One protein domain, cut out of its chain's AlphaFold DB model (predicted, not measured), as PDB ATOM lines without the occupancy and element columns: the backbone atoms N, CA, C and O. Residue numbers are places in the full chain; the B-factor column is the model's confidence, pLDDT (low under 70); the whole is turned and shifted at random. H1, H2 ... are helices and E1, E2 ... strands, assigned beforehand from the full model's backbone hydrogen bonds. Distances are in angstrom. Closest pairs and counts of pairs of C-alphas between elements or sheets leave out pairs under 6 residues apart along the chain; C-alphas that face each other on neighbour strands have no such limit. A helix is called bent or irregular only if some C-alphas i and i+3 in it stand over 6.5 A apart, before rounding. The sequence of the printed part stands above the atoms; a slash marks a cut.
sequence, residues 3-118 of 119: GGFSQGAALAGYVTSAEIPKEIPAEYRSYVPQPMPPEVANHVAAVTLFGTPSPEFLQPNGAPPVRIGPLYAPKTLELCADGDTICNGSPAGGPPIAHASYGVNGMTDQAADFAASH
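Overview. This is residues 3 to 118 of the 119 residues of the protein "Putative cutinase" of Mycobacterium talmoniae (UniProt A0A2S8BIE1). A small sheet of three short parallel strands is covered by H1 on one face and H6 on the other, both running along the strands. Round this core, H2 to H5 and long loops spread into a flat outline of 39 by 36 by 17 A. The 116 printed residues run E1 H1 H2 H3 E2 H4 E3 H5 H6, six named helices and three named strands, sheet order E1 E2 E3. The class is mixed, helices and strands, with under half of the residues in named elements; the whole is compact, radius of gyration of the C-alphas 14.6 A.

Arrangement. E1, residues 3 to 5, is parallel to E2, residues 47 to 50, at 8 degrees, with N 4 and O 48 within hydrogen-bond range at 3.1 A. E3, residues 76 to 79, is parallel to E2 at 12 degrees, with N 79 and O 49 within range at 2.8 A. Three layers, helices on both faces of the sheet, are made with H1, residues 7 to 15, over E1 at a height over the sheet of 7.1 A, and H6, residues 107 to 116, over E2 and E3 at 9.1 A. The closest C-alphas of H1 and E2 are those of Ala 9 and Leu 49, 5.1 A; of H6 and E2, Ala 111 and Thr 48, 6.0 A. H2, residues 26 to 31, H3, 38 to 41, H4, 55 to 61, and H5, 97 to 100, are not on the sheet and touch no helix. Two strand-helix-strand units, parallel neighbour strands with helices between, are E1, H1 H2 H3, E2 and E2, H4, E3, the latter with a right-handed crossover. Every O i to N i+4 pair is within hydrogen-bond range in H1 and H6, against 0 of 2 in H2 and 1 of 3 in H4, where i+3 pairs number 2 of 3 and 2 of 4; H3 and H5 are too short for i+4 pairs.

Along the chain. E1 begins at C-alpha 3 (-5.528, -1.798, 55.878). H1 is 12.5 A long, E2 10.2 A, E3 9.9 A and H6 14.1 A, ending at C-alpha 116 (-2.201, 9.554, 62.078). H2 is irregular, C-alphas 27 and 30 being 7.2 A apart, and H4 only just, with C-alphas 57 and 60 at 6.6 A.

Size, cuts and confidence. The C-alphas farthest apart, Glu 27 and Gly 106, are 42.1 A apart. The printed part has no cut; H4 to E3 and E3 to H5 are long links. Mean pLDDT of the printed part is 94.6, with residue 92 under 70.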
ATOM      1  N   GLY A   3      -6.853  -1.245  56.080       97.38
ATOM      2  CA  GLY A   3      -5.528  -1.798  55.878       97.38
ATOM      3  C   GLY A   3      -5.574  -3.295  55.660       97.38
ATOM      4  O   GLY A   3      -6.616  -3.929  55.835       97.38
ATOM      5  N   GLY A   4      -4.444  -3.856  55.257       98.31
ATOM      6  CA  GLY A   4      -4.352  -5.278  54.982       98.31
ATOM      7  C   GLY A   4      -2.920  -5.745  54.804       98.31
ATOM      8  O   GLY A   4      -2.044  -4.971  54.432       98.31
ATOM      9  N   PHE A   5      -2.703  -7.029  55.062       98.31
ATOM     10  CA  PHE A   5      -1.435  -7.718  54.856       98.31
ATOM     11  C   PHE A   5      -1.622  -8.849  53.840       98.31
ATOM     12  O   PHE A   5      -2.599  -9.596  53.942       98.31
ATOM     13  N   SER A   6      -0.701  -8.994  52.884       97.06
ATOM     14  CA  SER A   6      -0.689 -10.095  51.912       97.06
ATOM     15  C   SER A   6      -2.030 -10.209  51.160       97.06
ATOM     16  O   SER A   6      -2.498  -9.240  50.564       97.06
ATOM     17  N   GLN A   7      -2.727 -11.347  51.222       95.75
ATOM     18  CA  GLN A   7      -4.072 -11.488  50.646       95.75
ATOM     19  C   GLN A   7      -5.076 -10.451  51.190       95.75
ATOM     20  O   GLN A   7      -5.917  -9.955  50.443       95.75
ATOM     21  N   GLY A   8      -4.974 -10.071  52.466       97.94
ATOM     22  CA  GLY A   8      -5.793  -9.003  53.041       97.94
ATOM     23  C   GLY A   8      -5.502  -7.634  52.420       97.94
ATOM     24  O   GLY A   8      -6.423  -6.838  52.256       97.94
ATOM     25  N   ALA A   9      -4.251  -7.374  52.018       98.38
ATOM     26  CA  ALA A   9      -3.887  -6.166  51.277       98.38
ATOM     27  C   ALA A   9      -4.531  -6.157  49.883       98.38
ATOM     28  O   ALA A   9      -5.085  -5.140  49.474       98.38
ATOM     29  N   ALA A  10      -4.550  -7.306  49.195       97.19
ATOM     30  CA  ALA A  10      -5.248  -7.437  47.917       97.19
ATOM     31  C   ALA A  10      -6.752  -7.159  48.053       97.19
ATOM     32  O   ALA A  10      -7.306  -6.368  47.293       97.19
ATOM     33  N   LEU A  11      -7.409  -7.743  49.064       96.00
ATOM     34  CA  LEU A  11      -8.831  -7.508  49.328       96.00
ATOM     35  C   LEU A  11      -9.126  -6.038  49.653       96.00
ATOM     36  O   LEU A  11     -10.064  -5.471  49.096       96.00
ATOM     37  N   ALA A  12      -8.317  -5.400  50.505       97.81
ATOM     38  CA  ALA A  12      -8.448  -3.973  50.797       97.81
ATOM     39  C   ALA A  12      -8.245  -3.111  49.536       97.81
ATOM     40  O   ALA A  12      -8.976  -2.143  49.313       97.81
ATOM     41  N   GLY A  13      -7.310  -3.497  48.669       96.94
ATOM     42  CA  GLY A  13      -7.096  -2.852  47.381       96.94
ATOM     43  C   GLY A  13      -8.272  -3.008  46.409       96.94
ATOM     44  O   GLY A  13      -8.653  -2.046  45.748       96.94
ATOM     45  N   TYR A  14      -8.922  -4.176  46.358       96.00
ATOM     46  CA  TYR A  14     -10.137  -4.361  45.554       96.00
ATOM     47  C   TYR A  14     -11.325  -3.559  46.099       96.00
ATOM     48  O   TYR A  14     -12.050  -2.944  45.324       96.00
ATOM     49  N   VAL A  15     -11.498  -3.506  47.424       95.81
ATOM     50  CA  VAL A  15     -12.549  -2.702  48.083       95.81
ATOM     51  C   VAL A  15     -12.385  -1.205  47.799       95.81
ATOM     52  O   VAL A  15     -13.371  -0.471  47.733       95.81
ATOM     53  N   THR A  16     -11.146  -0.749  47.620       97.19
ATOM     54  CA  THR A  16     -10.812   0.650  47.318       97.19
ATOM     55  C   THR A  16     -10.687   0.922  45.817       97.19
ATOM     56  O   THR A  16     -10.309   2.026  45.418       97.19
ATOM     57  N   SER A  17     -11.030  -0.046  44.965       96.50
ATOM     58  CA  SER A  17     -11.035   0.146  43.519       96.50
ATOM     59  C   SER A  17     -12.229   0.983  43.058       96.50
ATOM     60  O   SER A  17     -13.308   0.956  43.649       96.50
ATOM     61  N   ALA A  18     -12.030   1.740  41.980       95.62
ATOM     62  CA  ALA A  18     -13.075   2.574  41.383       95.62
ATOM     63  C   ALA A  18     -14.004   1.798  40.443       95.62
ATOM     64  O   ALA A  18     -15.044   2.312  40.039       95.62
ATOM     65  N   GLU A  19     -13.615   0.581  40.070       94.19
ATOM     66  CA  GLU A  19     -14.311  -0.246  39.096       94.19
ATOM     67  C   GLU A  19     -14.177  -1.728  39.449       94.19
ATOM     68  O   GLU A  19     -13.236  -2.148  40.123       94.19
ATOM     69  N   ILE A  20     -15.121  -2.536  38.968       92.88
ATOM     70  CA  ILE A  20     -14.985  -3.993  39.007       92.88
ATOM     71  C   ILE A  20     -13.905  -4.374  37.981       92.88
ATOM     72  O   ILE A  20     -14.069  -4.035  36.804       92.88
ATOM     73  N   PRO A  21     -12.825  -5.085  38.370       89.81
ATOM     74  CA  PRO A  21     -11.767  -5.444  37.435       89.81
ATOM     75  C   PRO A  21     -12.318  -6.207  36.227       89.81
ATOM     76  O   PRO A  21     -13.079  -7.168  36.366       89.81
ATOM     77  N   LYS A  22     -11.918  -5.794  35.021       89.75
ATOM     78  CA  LYS A  22     -12.359  -6.416  33.759       89.75
ATOM     79  C   LYS A  22     -11.986  -7.896  33.661       89.75
ATOM     80  O   LYS A  22     -12.639  -8.639  32.935       89.75
ATOM     81  N   GLU A  23     -10.938  -8.289  34.382       90.75
ATOM     82  CA  GLU A  23     -10.414  -9.646  34.469       90.75
ATOM     83  C   GLU A  23     -11.354 -10.591  35.243       90.75
ATOM     84  O   GLU A  23     -11.222 -11.804  35.112       90.75
ATOM     85  N   ILE A  24     -12.335 -10.065  35.992       89.75
ATOM     86  CA  ILE A  24     -13.384 -10.879  36.617       89.75
ATOM     87  C   ILE A  24     -14.302 -11.473  35.531       89.75
ATOM     88  O   ILE A  24     -14.925 -10.707  34.776       89.75
ATOM     89  N   PRO A  25     -14.444 -12.815  35.465       90.69
ATOM     90  CA  PRO A  25     -15.334 -13.475  34.514       90.69
ATOM     91  C   PRO A  25     -16.798 -13.043  34.675       90.69
ATOM     92  O   PRO A  25     -17.257 -12.711  35.772       90.69
ATOM     93  N   ALA A  26     -17.545 -13.029  33.568       91.31
ATOM     94  CA  ALA A  26     -18.906 -12.491  33.522       91.31
ATOM     95  C   ALA A  26     -19.862 -13.220  34.482       91.31
ATOM     96  O   ALA A  26     -20.709 -12.580  35.102       91.31
ATOM     97  N   GLU A  27     -19.675 -14.527  34.645       93.25
ATOM     98  CA  GLU A  27     -20.418 -15.397  35.553       93.25
ATOM     99  C   GLU A  27     -20.231 -15.042  37.036       93.25
ATOM    100  O   GLU A  27     -21.111 -15.337  37.843       93.25
ATOM    101  N   TYR A  28     -19.132 -14.368  37.401       91.06
ATOM    102  CA  TYR A  28     -18.866 -13.956  38.781       91.06
ATOM    103  C   TYR A  28     -19.275 -12.508  39.076       91.06
ATOM    104  O   TYR A  28     -19.364 -12.130  40.243       91.06
ATOM    105  N   ARG A  29     -19.573 -11.689  38.056       89.69
ATOM    106  CA  ARG A  29     -19.829 -10.245  38.237       89.69
ATOM    107  C   ARG A  29     -20.999  -9.929  39.161       89.69
ATOM    108  O   ARG A  29     -20.935  -8.937  39.871       89.69
ATOM    109  N   SER A  30     -22.039 -10.762  39.188       91.88
ATOM    110  CA  SER A  30     -23.187 -10.561  40.083       91.88
ATOM    111  C   SER A  30     -22.860 -10.782  41.562       91.88
ATOM    112  O   SER A  30     -23.630 -10.358  42.417       91.88
ATOM    113  N   TYR A  31     -21.746 -11.454  41.868       91.69
ATOM    114  CA  TYR A  31     -21.288 -11.703  43.238       91.69
ATOM    115  C   TYR A  31     -20.268 -10.665  43.715       91.69
ATOM    116  O   TYR A  31     -19.930 -10.644  44.898       91.69
ATOM    117  N   VAL A  32     -19.770  -9.809  42.817       91.44
ATOM    118  CA  VAL A  32     -18.817  -8.751  43.162       91.44
ATOM    119  C   VAL A  32     -19.587  -7.484  43.544       91.44
ATOM    120  O   VAL A  32     -20.426  -7.025  42.763       91.44
ATOM    121  N   PRO A  33     -19.325  -6.899  44.726       91.94
ATOM    122  CA  PRO A  33     -19.927  -5.630  45.113       91.94
ATOM    123  C   PRO A  33     -19.601  -4.515  44.116       91.94
ATOM    124  O   PRO A  33     -18.522  -4.483  43.524       91.94
ATOM    125  N   GLN A  34     -20.521  -3.563  43.970       93.88
ATOM    126  CA  GLN A  34     -20.220  -2.322  43.258       93.88
ATOM    127  C   GLN A  34     -19.146  -1.521  44.014       93.88
ATOM    128  O   GLN A  34     -19.044  -1.664  45.239       93.88
ATOM    129  N   PRO A  35     -18.368  -0.668  43.315       95.31
ATOM    130  CA  PRO A  35     -17.408   0.225  43.951       95.31
ATOM    131  C   PRO A  35     -18.023   0.997  45.119       95.31
ATOM    132  O   PRO A  35     -19.192   1.394  45.071       95.31
ATOM    133  N   MET A  36     -17.228   1.206  46.171       96.06
ATOM    134  CA  MET A  36     -17.694   1.894  47.371       96.06
ATOM    135  C   MET A  36     -18.208   3.302  47.013       96.06
ATOM    136  O   MET A  36     -17.468   4.063  46.380       96.06
ATOM    137  N   PRO A  37     -19.430   3.678  47.433       96.19
ATOM    138  CA  PRO A  37     -19.962   5.008  47.163       96.19
ATOM    139  C   PRO A  37     -19.066   6.122  47.739       96.19
ATOM    140  O   PRO A  37     -18.504   5.938  48.829       96.19
ATOM    141  N   PRO A  38     -18.926   7.280  47.062       95.69
ATOM    142  CA  PRO A  38     -18.043   8.361  47.504       95.69
ATOM    143  C   PRO A  38     -18.304   8.848  48.936       95.69
ATOM    144  O   PRO A  38     -17.366   9.143  49.671       95.69
ATOM    145  N   GLU A  39     -19.563   8.896  49.362       96.12
ATOM    146  CA  GLU A  39     -19.960   9.283  50.713       96.12
ATOM    147  C   GLU A  39     -19.391   8.344  51.783       96.12
ATOM    148  O   GLU A  39     -18.936   8.812  52.823       96.12
ATOM    149  N   VAL A  40     -19.312   7.038  51.502       96.00
ATOM    150  CA  VAL A  40     -18.676   6.063  52.399       96.00
ATOM    151  C   VAL A  40     -17.153   6.181  52.312       96.00
ATOM    152  O   VAL A  40     -16.470   6.187  53.338       96.00
ATOM    153  N   ALA A  41     -16.617   6.358  51.100       95.88
ATOM    154  CA  ALA A  41     -15.185   6.532  50.854       95.88
ATOM    155  C   ALA A  41     -14.590   7.736  51.610       95.88
ATOM    156  O   ALA A  41     -13.428   7.697  52.031       95.88
ATOM    157  N   ASN A  42     -15.386   8.788  51.818       94.56
ATOM    158  CA  ASN A  42     -15.002   9.991  52.557       94.56
ATOM    159  C   ASN A  42     -14.788   9.747  54.059       94.56
ATOM    160  O   ASN A  42     -14.081  10.517  54.700       94.56
ATOM    161  N   HIS A  43     -15.325   8.660  54.622       96.56
ATOM    162  CA  HIS A  43     -15.066   8.270  56.013       96.56
ATOM    163  C   HIS A  43     -13.754   7.485  56.189       96.56
ATOM    164  O   HIS A  43     -13.327   7.201  57.312       96.56
ATOM    165  N   VAL A  44     -13.084   7.114  55.095       97.88
ATOM    166  CA  VAL A  44     -11.770   6.468  55.148       97.88
ATOM    167  C   VAL A  44     -10.691   7.547  55.174       97.88
ATOM    168  O   VAL A  44     -10.421   8.163  54.153       97.88
ATOM    169  N   ALA A  45     -10.060   7.748  56.328       97.81
ATOM    170  CA  ALA A  45      -8.944   8.687  56.485       97.81
ATOM    171  C   ALA A  45      -7.666   8.242  55.747       97.81
ATOM    172  O   ALA A  45      -7.098   9.013  54.985       97.81
ATOM    173  N   ALA A  46      -7.262   6.978  55.905       98.50
ATOM    174  CA  ALA A  46      -6.112   6.392  55.219       98.50
ATOM    175  C   ALA A  46      -6.306   4.895  54.928       98.50
ATOM    176  O   ALA A  46      -7.156   4.228  55.543       98.50
ATOM    177  N   VAL A  47      -5.501   4.397  53.988       98.69
ATOM    178  CA  VAL A  47      -5.366   2.996  53.581       98.69
ATOM    179  C   VAL A  47      -3.897   2.588  53.719       98.69
ATOM    180  O   VAL A  47      -3.034   3.220  53.120       98.69
ATOM    181  N   THR A  48      -3.591   1.547  54.493       98.62
ATOM    182  CA  THR A  48      -2.211   1.055  54.661       98.62
ATOM    183  C   THR A  48      -2.105  -0.421  54.285       98.62
ATOM    184  O   THR A  48      -2.762  -1.284  54.869       98.62
ATOM    185  N   LEU A  49      -1.304  -0.719  53.265       98.81
ATOM    186  CA  LEU A  49      -1.205  -2.049  52.668       98.81
ATOM    187  C   LEU A  49       0.211  -2.594  52.830       98.81
ATOM    188  O   LEU A  49       1.176  -1.919  52.488       98.81
ATOM    189  N   PHE A  50       0.338  -3.816  53.337       98.62
ATOM    190  CA  PHE A  50       1.617  -4.475  53.590       98.62
ATOM    191  C   PHE A  50       1.750  -5.705  52.704       98.62
ATOM    192  O   PHE A  50       0.895  -6.595  52.743       98.62
ATOM    193  N   GLY A  51       2.822  -5.780  51.922       97.62
ATOM    194  CA  GLY A  51       3.056  -6.900  51.022       97.62
ATOM    195  C   GLY A  51       1.912  -7.100  50.027       97.62
ATOM    196  O   GLY A  51       1.507  -8.245  49.813       97.62
ATOM    197  N   THR A  52       1.356  -6.012  49.469       98.06
ATOM    198  CA  THR A  52       0.322  -6.083  48.423       98.06
ATOM    199  C   THR A  52       0.834  -6.957  47.281       98.06
ATOM    200  O   THR A  52       1.854  -6.610  46.687       98.06
ATOM    201  N   PRO A  53       0.172  -8.079  46.956       96.19
ATOM    202  CA  PRO A  53       0.653  -8.964  45.910       96.19
ATOM    203  C   PRO A  53       0.763  -8.252  44.560       96.19
ATOM    204  O   PRO A  53      -0.174  -7.578  44.126       96.19
ATOM    205  N   SER A  54       1.899  -8.425  43.892       95.81
ATOM    206  CA  SER A  54       2.138  -7.826  42.585       95.81
ATOM    207  C   SER A  54       1.299  -8.517  41.499       95.81
ATOM    208  O   SER A  54       0.845  -9.657  41.677       95.81
ATOM    209  N   PRO A  55       1.097  -7.877  40.334       94.38
ATOM    210  CA  PRO A  55       0.449  -8.520  39.194       94.38
ATOM    211  C   PRO A  55       1.105  -9.849  38.792       94.38
ATOM    212  O   PRO A  55       0.398 -10.797  38.460       94.38
ATOM    213  N   GLU A  56       2.433  -9.943  38.860       93.56
ATOM    214  CA  GLU A  56       3.224 -11.136  38.535       93.56
ATOM    215  C   GLU A  56       2.934 -12.297  39.492       93.56
ATOM    216  O   GLU A  56       2.922 -13.453  39.071       93.56
ATOM    217  N   PHE A  57       2.650 -11.996  40.761       93.38
ATOM    218  CA  PHE A  57       2.238 -12.995  41.743       93.38
ATOM    219  C   PHE A  57       0.767 -13.419  41.568       93.38
ATOM    220  O   PHE A  57       0.415 -14.591  41.738       93.38
ATOM    221  N   LEU A  58      -0.113 -12.475  41.218       93.06
ATOM    222  CA  LEU A  58      -1.561 -12.696  41.117       93.06
ATOM    223  C   LEU A  58      -1.984 -13.402  39.820       93.06
ATOM    224  O   LEU A  58      -2.819 -14.309  39.861       93.06
ATOM    225  N   GLN A  59      -1.393 -13.024  38.685       90.06
ATOM    226  CA  GLN A  59      -1.751 -13.510  37.345       90.06
ATOM    227  C   GLN A  59      -1.754 -15.044  37.216       90.06
ATOM    228  O   GLN A  59      -2.752 -15.583  36.736       90.06
ATOM    229  N   PRO A  60      -0.726 -15.787  37.682       90.06
ATOM    230  CA  PRO A  60      -0.712 -17.250  37.585       90.06
ATOM    231  C   PRO A  60      -1.867 -17.935  38.327       90.06
ATOM    232  O   PRO A  60      -2.238 -19.055  37.988       90.06
ATOM    233  N   ASN A  61      -2.442 -17.259  39.326       85.50
ATOM    234  CA  ASN A  61      -3.550 -17.752  40.141       85.50
ATOM    235  C   ASN A  61      -4.921 -17.268  39.633       85.50
ATOM    236  O   ASN A  61      -5.938 -17.511  40.281       85.50
ATOM    237  N   GLY A  62      -4.963 -16.561  38.497       88.00
ATOM    238  CA  GLY A  62      -6.191 -16.003  37.926       88.00
ATOM    239  C   GLY A  62      -6.778 -14.834  38.721       88.00
ATOM    240  O   GLY A  62      -7.928 -14.461  38.495       88.00
ATOM    241  N   ALA A  63      -6.017 -14.255  39.654       90.88
ATOM    242  CA  ALA A  63      -6.467 -13.109  40.428       90.88
ATOM    243  C   ALA A  63      -6.220 -11.799  39.650       90.88
ATOM    244  O   ALA A  63      -5.148 -11.622  39.063       90.88
ATOM    245  N   PRO A  64      -7.188 -10.861  39.632       93.12
ATOM    246  CA  PRO A  64      -7.013  -9.578  38.961       93.12
ATOM    247  C   PRO A  64      -5.912  -8.750  39.637       93.12
ATOM    248  O   PRO A  64      -5.758  -8.823  40.857       93.12
ATOM    249  N   PRO A  65      -5.173  -7.906  38.905       94.94
ATOM    250  CA  PRO A  65      -4.237  -6.979  39.534       94.94
ATOM    251  C   PRO A  65      -4.978  -6.008  40.461       94.94
ATOM    252  O   PRO A  65      -6.089  -5.561  40.162       94.94
ATOM    253  N   VAL A  66      -4.349  -5.664  41.583       96.38
ATOM    254  CA  VAL A  66      -4.880  -4.680  42.530       96.38
ATOM    255  C   VAL A  66      -4.741  -3.277  41.932       96.38
ATOM    256  O   VAL A  66      -3.671  -2.902  41.459       96.38
ATOM    257  N   ARG A  67      -5.833  -2.499  41.923       95.94
ATOM    258  CA  ARG A  67      -5.866  -1.118  41.415       95.94
ATOM    259  C   ARG A  67      -6.609  -0.220  42.398       95.94
ATOM    260  O   ARG A  67      -7.833  -0.315  42.505       95.94
ATOM    261  N   ILE A  68      -5.874   0.658  43.073       97.56
ATOM    262  CA  ILE A  68      -6.430   1.636  44.014       97.56
ATOM    263  C   ILE A  68      -7.135   2.756  43.239       97.56
ATOM    264  O   ILE A  68      -6.575   3.338  42.310       97.56
ATOM    265  N   GLY A  69      -8.379   3.057  43.611       97.25
ATOM    266  CA  GLY A  69      -9.177   4.109  42.987       97.25
ATOM    267  C   GLY A  69      -8.702   5.526  43.345       97.25
ATOM    268  O   GLY A  69      -8.055   5.733  44.375       97.25
ATOM    269  N   PRO A  70      -9.075   6.547  42.553       96.94
ATOM    270  CA  PRO A  70      -8.584   7.916  42.725       96.94
ATOM    271  C   PRO A  70      -9.034   8.570  44.039       96.94
ATOM    272  O   PRO A  70      -8.338   9.443  44.546       96.94
ATOM    273  N   LEU A  71     -10.151   8.127  44.630       97.00
ATOM    274  CA  LEU A  71     -10.602   8.597  45.950       97.00
ATOM    275  C   LEU A  71      -9.697   8.127  47.102       97.00
ATOM    276  O   LEU A  71      -9.747   8.702  48.187       97.00
ATOM    277  N   TYR A  72      -8.892   7.083  46.880       98.12
ATOM    278  CA  TYR A  72      -8.026   6.469  47.889       98.12
ATOM    279  C   TYR A  72      -6.542   6.658  47.593       98.12
ATOM    280  O   TYR A  72      -5.759   6.726  48.536       98.12
ATOM    281  N   ALA A  73      -6.156   6.801  46.323       97.56
ATOM    282  CA  ALA A  73      -4.773   7.009  45.900       97.56
ATOM    283  C   ALA A  73      -3.999   8.061  46.728       97.56
ATOM    284  O   ALA A  73      -2.914   7.730  47.197       97.56
ATOM    285  N   PRO A  74      -4.523   9.278  47.003       97.19
ATOM    286  CA  PRO A  74      -3.777  10.275  47.782       97.19
ATOM    287  C   PRO A  74      -3.624   9.929  49.271       97.19
ATOM    288  O   PRO A  74      -2.820  10.554  49.950       97.19
ATOM    289  N   LYS A  75      -4.389   8.958  49.780       97.75
ATOM    290  CA  LYS A  75      -4.423   8.536  51.189       97.75
ATOM    291  C   LYS A  75      -4.053   7.062  51.366       97.75
ATOM    292  O   LYS A  75      -4.459   6.432  52.341       97.75
ATOM    293  N   THR A  76      -3.332   6.494  50.398       98.62
ATOM    294  CA  THR A  76      -2.872   5.104  50.431       98.62
ATOM    295  C   THR A  76      -1.361   5.052  50.579       98.62
ATOM    296  O   THR A  76      -0.641   5.732  49.853       98.62
ATOM    297  N   LEU A  77      -0.891   4.209  51.494       98.69
ATOM    298  CA  LEU A  77       0.510   3.845  51.633       98.69
ATOM    299  C   LEU A  77       0.660   2.342  51.395       98.69
ATOM    300  O   LEU A  77       0.088   1.535  52.128       98.69
ATOM    301  N   GLU A  78       1.445   1.979  50.384       98.38
ATOM    302  CA  GLU A  78       1.821   0.594  50.101       98.38
ATOM    303  C   GLU A  78       3.252   0.335  50.570       98.38
ATOM    304  O   GLU A  78       4.188   1.047  50.203       98.38
ATOM    305  N   LEU A  79       3.414  -0.685  51.406       98.69
ATOM    306  CA  LEU A  79       4.662  -1.060  52.053       98.69
ATOM    307  C   LEU A  79       5.078  -2.432  51.544       98.69
ATOM    308  O   LEU A  79       4.400  -3.431  51.783       98.69
ATOM    309  N   CYS A  80       6.209  -2.468  50.851       98.12
ATOM    310  CA  CYS A  80       6.828  -3.686  50.355       98.12
ATOM    311  C   CYS A  80       8.231  -3.788  50.958       98.12
ATOM    312  O   CYS A  80       9.080  -2.933  50.701       98.12
ATOM    313  N   ALA A  81       8.451  -4.783  51.817       97.44
ATOM    314  CA  ALA A  81       9.741  -5.009  52.455       97.44
ATOM    315  C   ALA A  81      10.793  -5.413  51.415       97.44
ATOM    316  O   ALA A  81      10.492  -6.124  50.455       97.44
ATOM    317  N   ASP A  82      12.043  -4.993  51.620       94.81
ATOM    318  CA  ASP A  82      13.127  -5.417  50.739       94.81
ATOM    319  C   ASP A  82      13.271  -6.946  50.762       94.81
ATOM    320  O   ASP A  82      13.214  -7.588  51.814       94.81
ATOM    321  N   GLY A  83      13.398  -7.534  49.576       93.00
ATOM    322  CA  GLY A  83      13.381  -8.980  49.383       93.00
ATOM    323  C   GLY A  83      12.003  -9.649  49.455       93.00
ATOM    324  O   GLY A  83      11.960 -10.868  49.332       93.00
ATOM    325  N   ASP A  84      10.889  -8.924  49.622       96.06
ATOM    326  CA  ASP A  84       9.541  -9.505  49.560       96.06
ATOM    327  C   ASP A  84       9.082  -9.752  48.110       96.06
ATOM    328  O   ASP A  84       8.556  -8.873  47.424       96.06
ATOM    329  N   THR A  85       9.254 -10.993  47.650       94.38
ATOM    330  CA  THR A  85       8.905 -11.430  46.291       94.38
ATOM    331  C   THR A  85       7.406 -11.502  46.019       94.38
ATOM    332  O   THR A  85       7.021 -11.716  44.874       94.38
ATOM    333  N   ILE A  86       6.552 -11.348  47.037       95.06
ATOM    334  CA  ILE A  86       5.099 -11.305  46.846       95.06
ATOM    335  C   ILE A  86       4.683  -9.958  46.251       95.06
ATOM    336  O   ILE A  86       3.806  -9.922  45.392       95.06
ATOM    337  N   CYS A  87       5.316  -8.862  46.678       96.12
ATOM    338  CA  CYS A  87       4.922  -7.499  46.308       96.12
ATOM    339  C   CYS A  87       5.869  -6.795  45.332       96.12
ATOM    340  O   CYS A  87       5.478  -5.806  44.718       96.12
ATOM    341  N   ASN A  88       7.099  -7.284  45.152       94.44
ATOM    342  CA  ASN A  88       8.130  -6.562  44.397       94.44
ATOM    343  C   ASN A  88       8.190  -6.876  42.885       94.44
ATOM    344  O   ASN A  88       9.087  -6.380  42.204       94.44
ATOM    345  N   GLY A  89       7.293  -7.715  42.357       93.44
ATOM    346  CA  GLY A  89       7.261  -8.079  40.933       93.44
ATOM    347  C   GLY A  89       8.248  -9.170  40.505       93.44
ATOM    348  O   GLY A  89       8.384  -9.447  39.313       93.44
ATOM    349  N   SER A  90       8.937  -9.812  41.451       90.56
ATOM    350  CA  SER A  90       9.753 -10.995  41.159       90.56
ATOM    351  C   SER A  90       8.883 -12.158  40.657       90.56
ATOM    352  O   SER A  90       7.704 -12.244  41.011       90.56
ATOM    353  N   PRO A  91       9.443 -13.096  39.866       82.69
ATOM    354  CA  PRO A  91       8.733 -14.311  39.483       82.69
ATOM    355  C   PRO A  91       8.151 -15.036  40.698       82.69
ATOM    356  O   PRO A  91       8.788 -15.101  41.751       82.69
ATOM    357  N   ALA A  92       6.955 -15.608  40.529       69.75
ATOM    358  CA  ALA A  92       6.255 -16.297  41.604       69.75
ATOM    359  C   ALA A  92       7.137 -17.391  42.239       69.75
ATOM    360  O   ALA A  92       7.628 -18.300  41.569       69.75
ATOM    361  N   GLY A  93       7.314 -17.288  43.553       71.00
ATOM    362  CA  GLY A  93       8.063 -18.205  44.407       71.00
ATOM    363  C   GLY A  93       7.467 -18.205  45.816       71.00
ATOM    364  O   GLY A  93       6.593 -17.393  46.123       71.00
ATOM    365  N   GLY A  94       7.896 -19.140  46.669       71.44
ATOM    366  CA  GLY A  94       7.424 -19.195  48.058       71.44
ATOM    367  C   GLY A  94       7.729 -17.893  48.817       71.44
ATOM    368  O   GLY A  94       8.733 -17.248  48.510       71.44
ATOM    369  N   PRO A  95       6.892 -17.495  49.795       74.12
ATOM    370  CA  PRO A  95       7.059 -16.221  50.476       74.12
ATOM    371  C   PRO A  95       8.395 -16.192  51.235       74.12
ATOM    372  O   PRO A  95       8.675 -17.096  52.030       74.12
ATOM    373  N   PRO A  96       9.227 -15.167  51.018       86.06
ATOM    374  CA  PRO A  96      10.489 -15.012  51.721       86.06
ATOM    375  C   PRO A  96      10.233 -14.577  53.167       86.06
ATOM    376  O   PRO A  96       9.166 -14.064  53.501       86.06
ATOM    377  N   ILE A  97      11.247 -14.711  54.028       92.44
ATOM    378  CA  ILE A  97      11.189 -14.229  55.422       92.44
ATOM    379  C   ILE A  97      10.781 -12.747  55.479       92.44
ATOM    380  O   ILE A  97      10.036 -12.352  56.372       92.44
ATOM    381  N   ALA A  98      11.202 -11.952  54.488       95.56
ATOM    382  CA  ALA A  98      10.803 -10.557  54.337       95.56
ATOM    383  C   ALA A  98       9.272 -10.372  54.347       95.56
ATOM    384  O   ALA A  98       8.784  -9.480  55.043       95.56
ATOM    385  N   HIS A  99       8.509 -11.262  53.700       96.81
ATOM    386  CA  HIS A  99       7.044 -11.192  53.664       96.81
ATOM    387  C   HIS A  99       6.406 -11.391  55.046       96.81
ATOM    388  O   HIS A  99       5.360 -10.827  55.336       96.81
ATOM    389  N   ALA A 100       7.041 -12.154  55.937       95.38
ATOM    390  CA  ALA A 100       6.562 -12.364  57.304       95.38
ATOM    391  C   ALA A 100       7.086 -11.310  58.301       95.38
ATOM    392  O   ALA A 100       6.747 -11.361  59.483       95.38
ATOM    393  N   SER A 101       7.923 -10.367  57.853       96.88
ATOM    394  CA  SER A 101       8.682  -9.478  58.744       96.88
ATOM    395  C   SER A 101       7.985  -8.161  59.101       96.88
ATOM    396  O   SER A 101       8.457  -7.466  59.997       96.88
ATOM    397  N   TYR A 102       6.863  -7.813  58.457       97.81
ATOM    398  CA  TYR A 102       6.221  -6.496  58.610       97.81
ATOM    399  C   TYR A 102       5.890  -6.116  60.057       97.81
ATOM    400  O   TYR A 102       5.975  -4.949  60.412       97.81
ATOM    401  N   GLY A 103       5.569  -7.095  60.910       96.56
ATOM    402  CA  GLY A 103       5.273  -6.846  62.324       96.56
ATOM    403  C   GLY A 103       6.479  -6.437  63.178       96.56
ATOM    404  O   GLY A 103       6.292  -6.041  64.322       96.56
ATOM    405  N   VAL A 104       7.706  -6.566  62.661       96.88
ATOM    406  CA  VAL A 104       8.949  -6.300  63.410       96.88
ATOM    407  C   VAL A 104       9.980  -5.477  62.634       96.88
ATOM    408  O   VAL A 104      11.018  -5.131  63.188       96.88
ATOM    409  N   ASN A 105       9.729  -5.155  61.363       97.44
ATOM    410  CA  ASN A 105      10.673  -4.431  60.505       97.44
ATOM    411  C   ASN A 105      10.486  -2.897  60.529       97.44
ATOM    412  O   ASN A 105      11.103  -2.198  59.728       97.44
ATOM    413  N   GLY A 106       9.627  -2.382  61.419       98.19
ATOM    414  CA  GLY A 106       9.345  -0.949  61.592       98.19
ATOM    415  C   GLY A 106       8.330  -0.362  60.606       98.19
ATOM    416  O   GLY A 106       7.871   0.762  60.797       98.19
ATOM    417  N   MET A 107       7.907  -1.104  59.579       98.62
ATOM    418  CA  MET A 107       6.921  -0.603  58.615       98.62
ATOM    419  C   MET A 107       5.528  -0.431  59.234       98.62
ATOM    420  O   MET A 107       4.746   0.393  58.759       98.62
ATOM    421  N   THR A 108       5.201  -1.160  60.305       98.19
ATOM    422  CA  THR A 108       3.966  -0.920  61.070       98.19
ATOM    423  C   THR A 108       3.944   0.460  61.716       98.19
ATOM    424  O   THR A 108       2.897   1.102  61.697       98.19
ATOM    425  N   ASP A 109       5.084   0.938  62.217       98.56
ATOM    426  CA  ASP A 109       5.198   2.281  62.794       98.56
ATOM    427  C   ASP A 109       5.075   3.341  61.692       98.56
ATOM    428  O   ASP A 109       4.280   4.269  61.812       98.56
ATOM    429  N   GLN A 110       5.741   3.133  60.549       98.62
ATOM    430  CA  GLN A 110       5.597   3.997  59.371       98.62
ATOM    431  C   GLN A 110       4.132   4.110  58.905       98.62
ATOM    432  O   GLN A 110       3.661   5.195  58.559       98.62
ATOM    433  N   ALA A 111       3.398   2.995  58.895       98.50
ATOM    434  CA  ALA A 111       1.980   2.980  58.554       98.50
ATOM    435  C   ALA A 111       1.117   3.709  59.589       98.50
ATOM    436  O   ALA A 111       0.163   4.392  59.213       98.50
ATOM    437  N   ALA A 112       1.436   3.563  60.877       98.25
ATOM    438  CA  ALA A 112       0.739   4.254  61.953       98.25
ATOM    439  C   ALA A 112       0.942   5.774  61.865       98.25
ATOM    440  O   ALA A 112      -0.036   6.517  61.943       98.25
ATOM    441  N   ASP A 113       2.169   6.230  61.611       98.62
ATOM    442  CA  ASP A 113       2.489   7.648  61.426       98.62
ATOM    443  C   ASP A 113       1.775   8.234  60.202       98.62
ATOM    444  O   ASP A 113       1.138   9.290  60.282       98.62
ATOM    445  N   PHE A 114       1.814   7.521  59.070       98.56
ATOM    446  CA  PHE A 114       1.086   7.913  57.864       98.56
ATOM    447  C   PHE A 114      -0.405   8.065  58.153       98.56
ATOM    448  O   PHE A 114      -0.994   9.103  57.860       98.56
ATOM    449  N   ALA A 115      -1.005   7.061  58.784       98.12
ATOM    450  CA  ALA A 115      -2.407   7.089  59.148       98.12
ATOM    451  C   ALA A 115      -2.767   8.252  60.072       98.12
ATOM    452  O   ALA A 115      -3.748   8.944  59.815       98.12
ATOM    453  N   ALA A 116      -1.974   8.480  61.121       98.19
ATOM    454  CA  ALA A 116      -2.201   9.554  62.078       98.19
ATOM    455  C   ALA A 116      -2.158  10.937  61.410       98.19
ATOM    456  O   ALA A 116      -2.944  11.808  61.770       98.19
ATOM    457  N   SER A 117      -1.303  11.124  60.399       97.88
ATOM    458  CA  SER A 117      -1.232  12.380  59.634       97.88
ATOM    459  C   SER A 117      -2.443  12.660  58.725       97.88
ATOM    460  O   SER A 117      -2.545  13.762  58.190       97.88
ATOM    461  N   HIS A 118      -3.353  11.693  58.553       95.94
ATOM    462  CA  HIS A 118      -4.546  11.792  57.698       95.94
ATOM    463  C   HIS A 118      -5.874  11.818  58.484       95.94
ATOM    464  O   HIS A 118      -6.940  11.778  57.862       95.94
TER     465      HIS A 118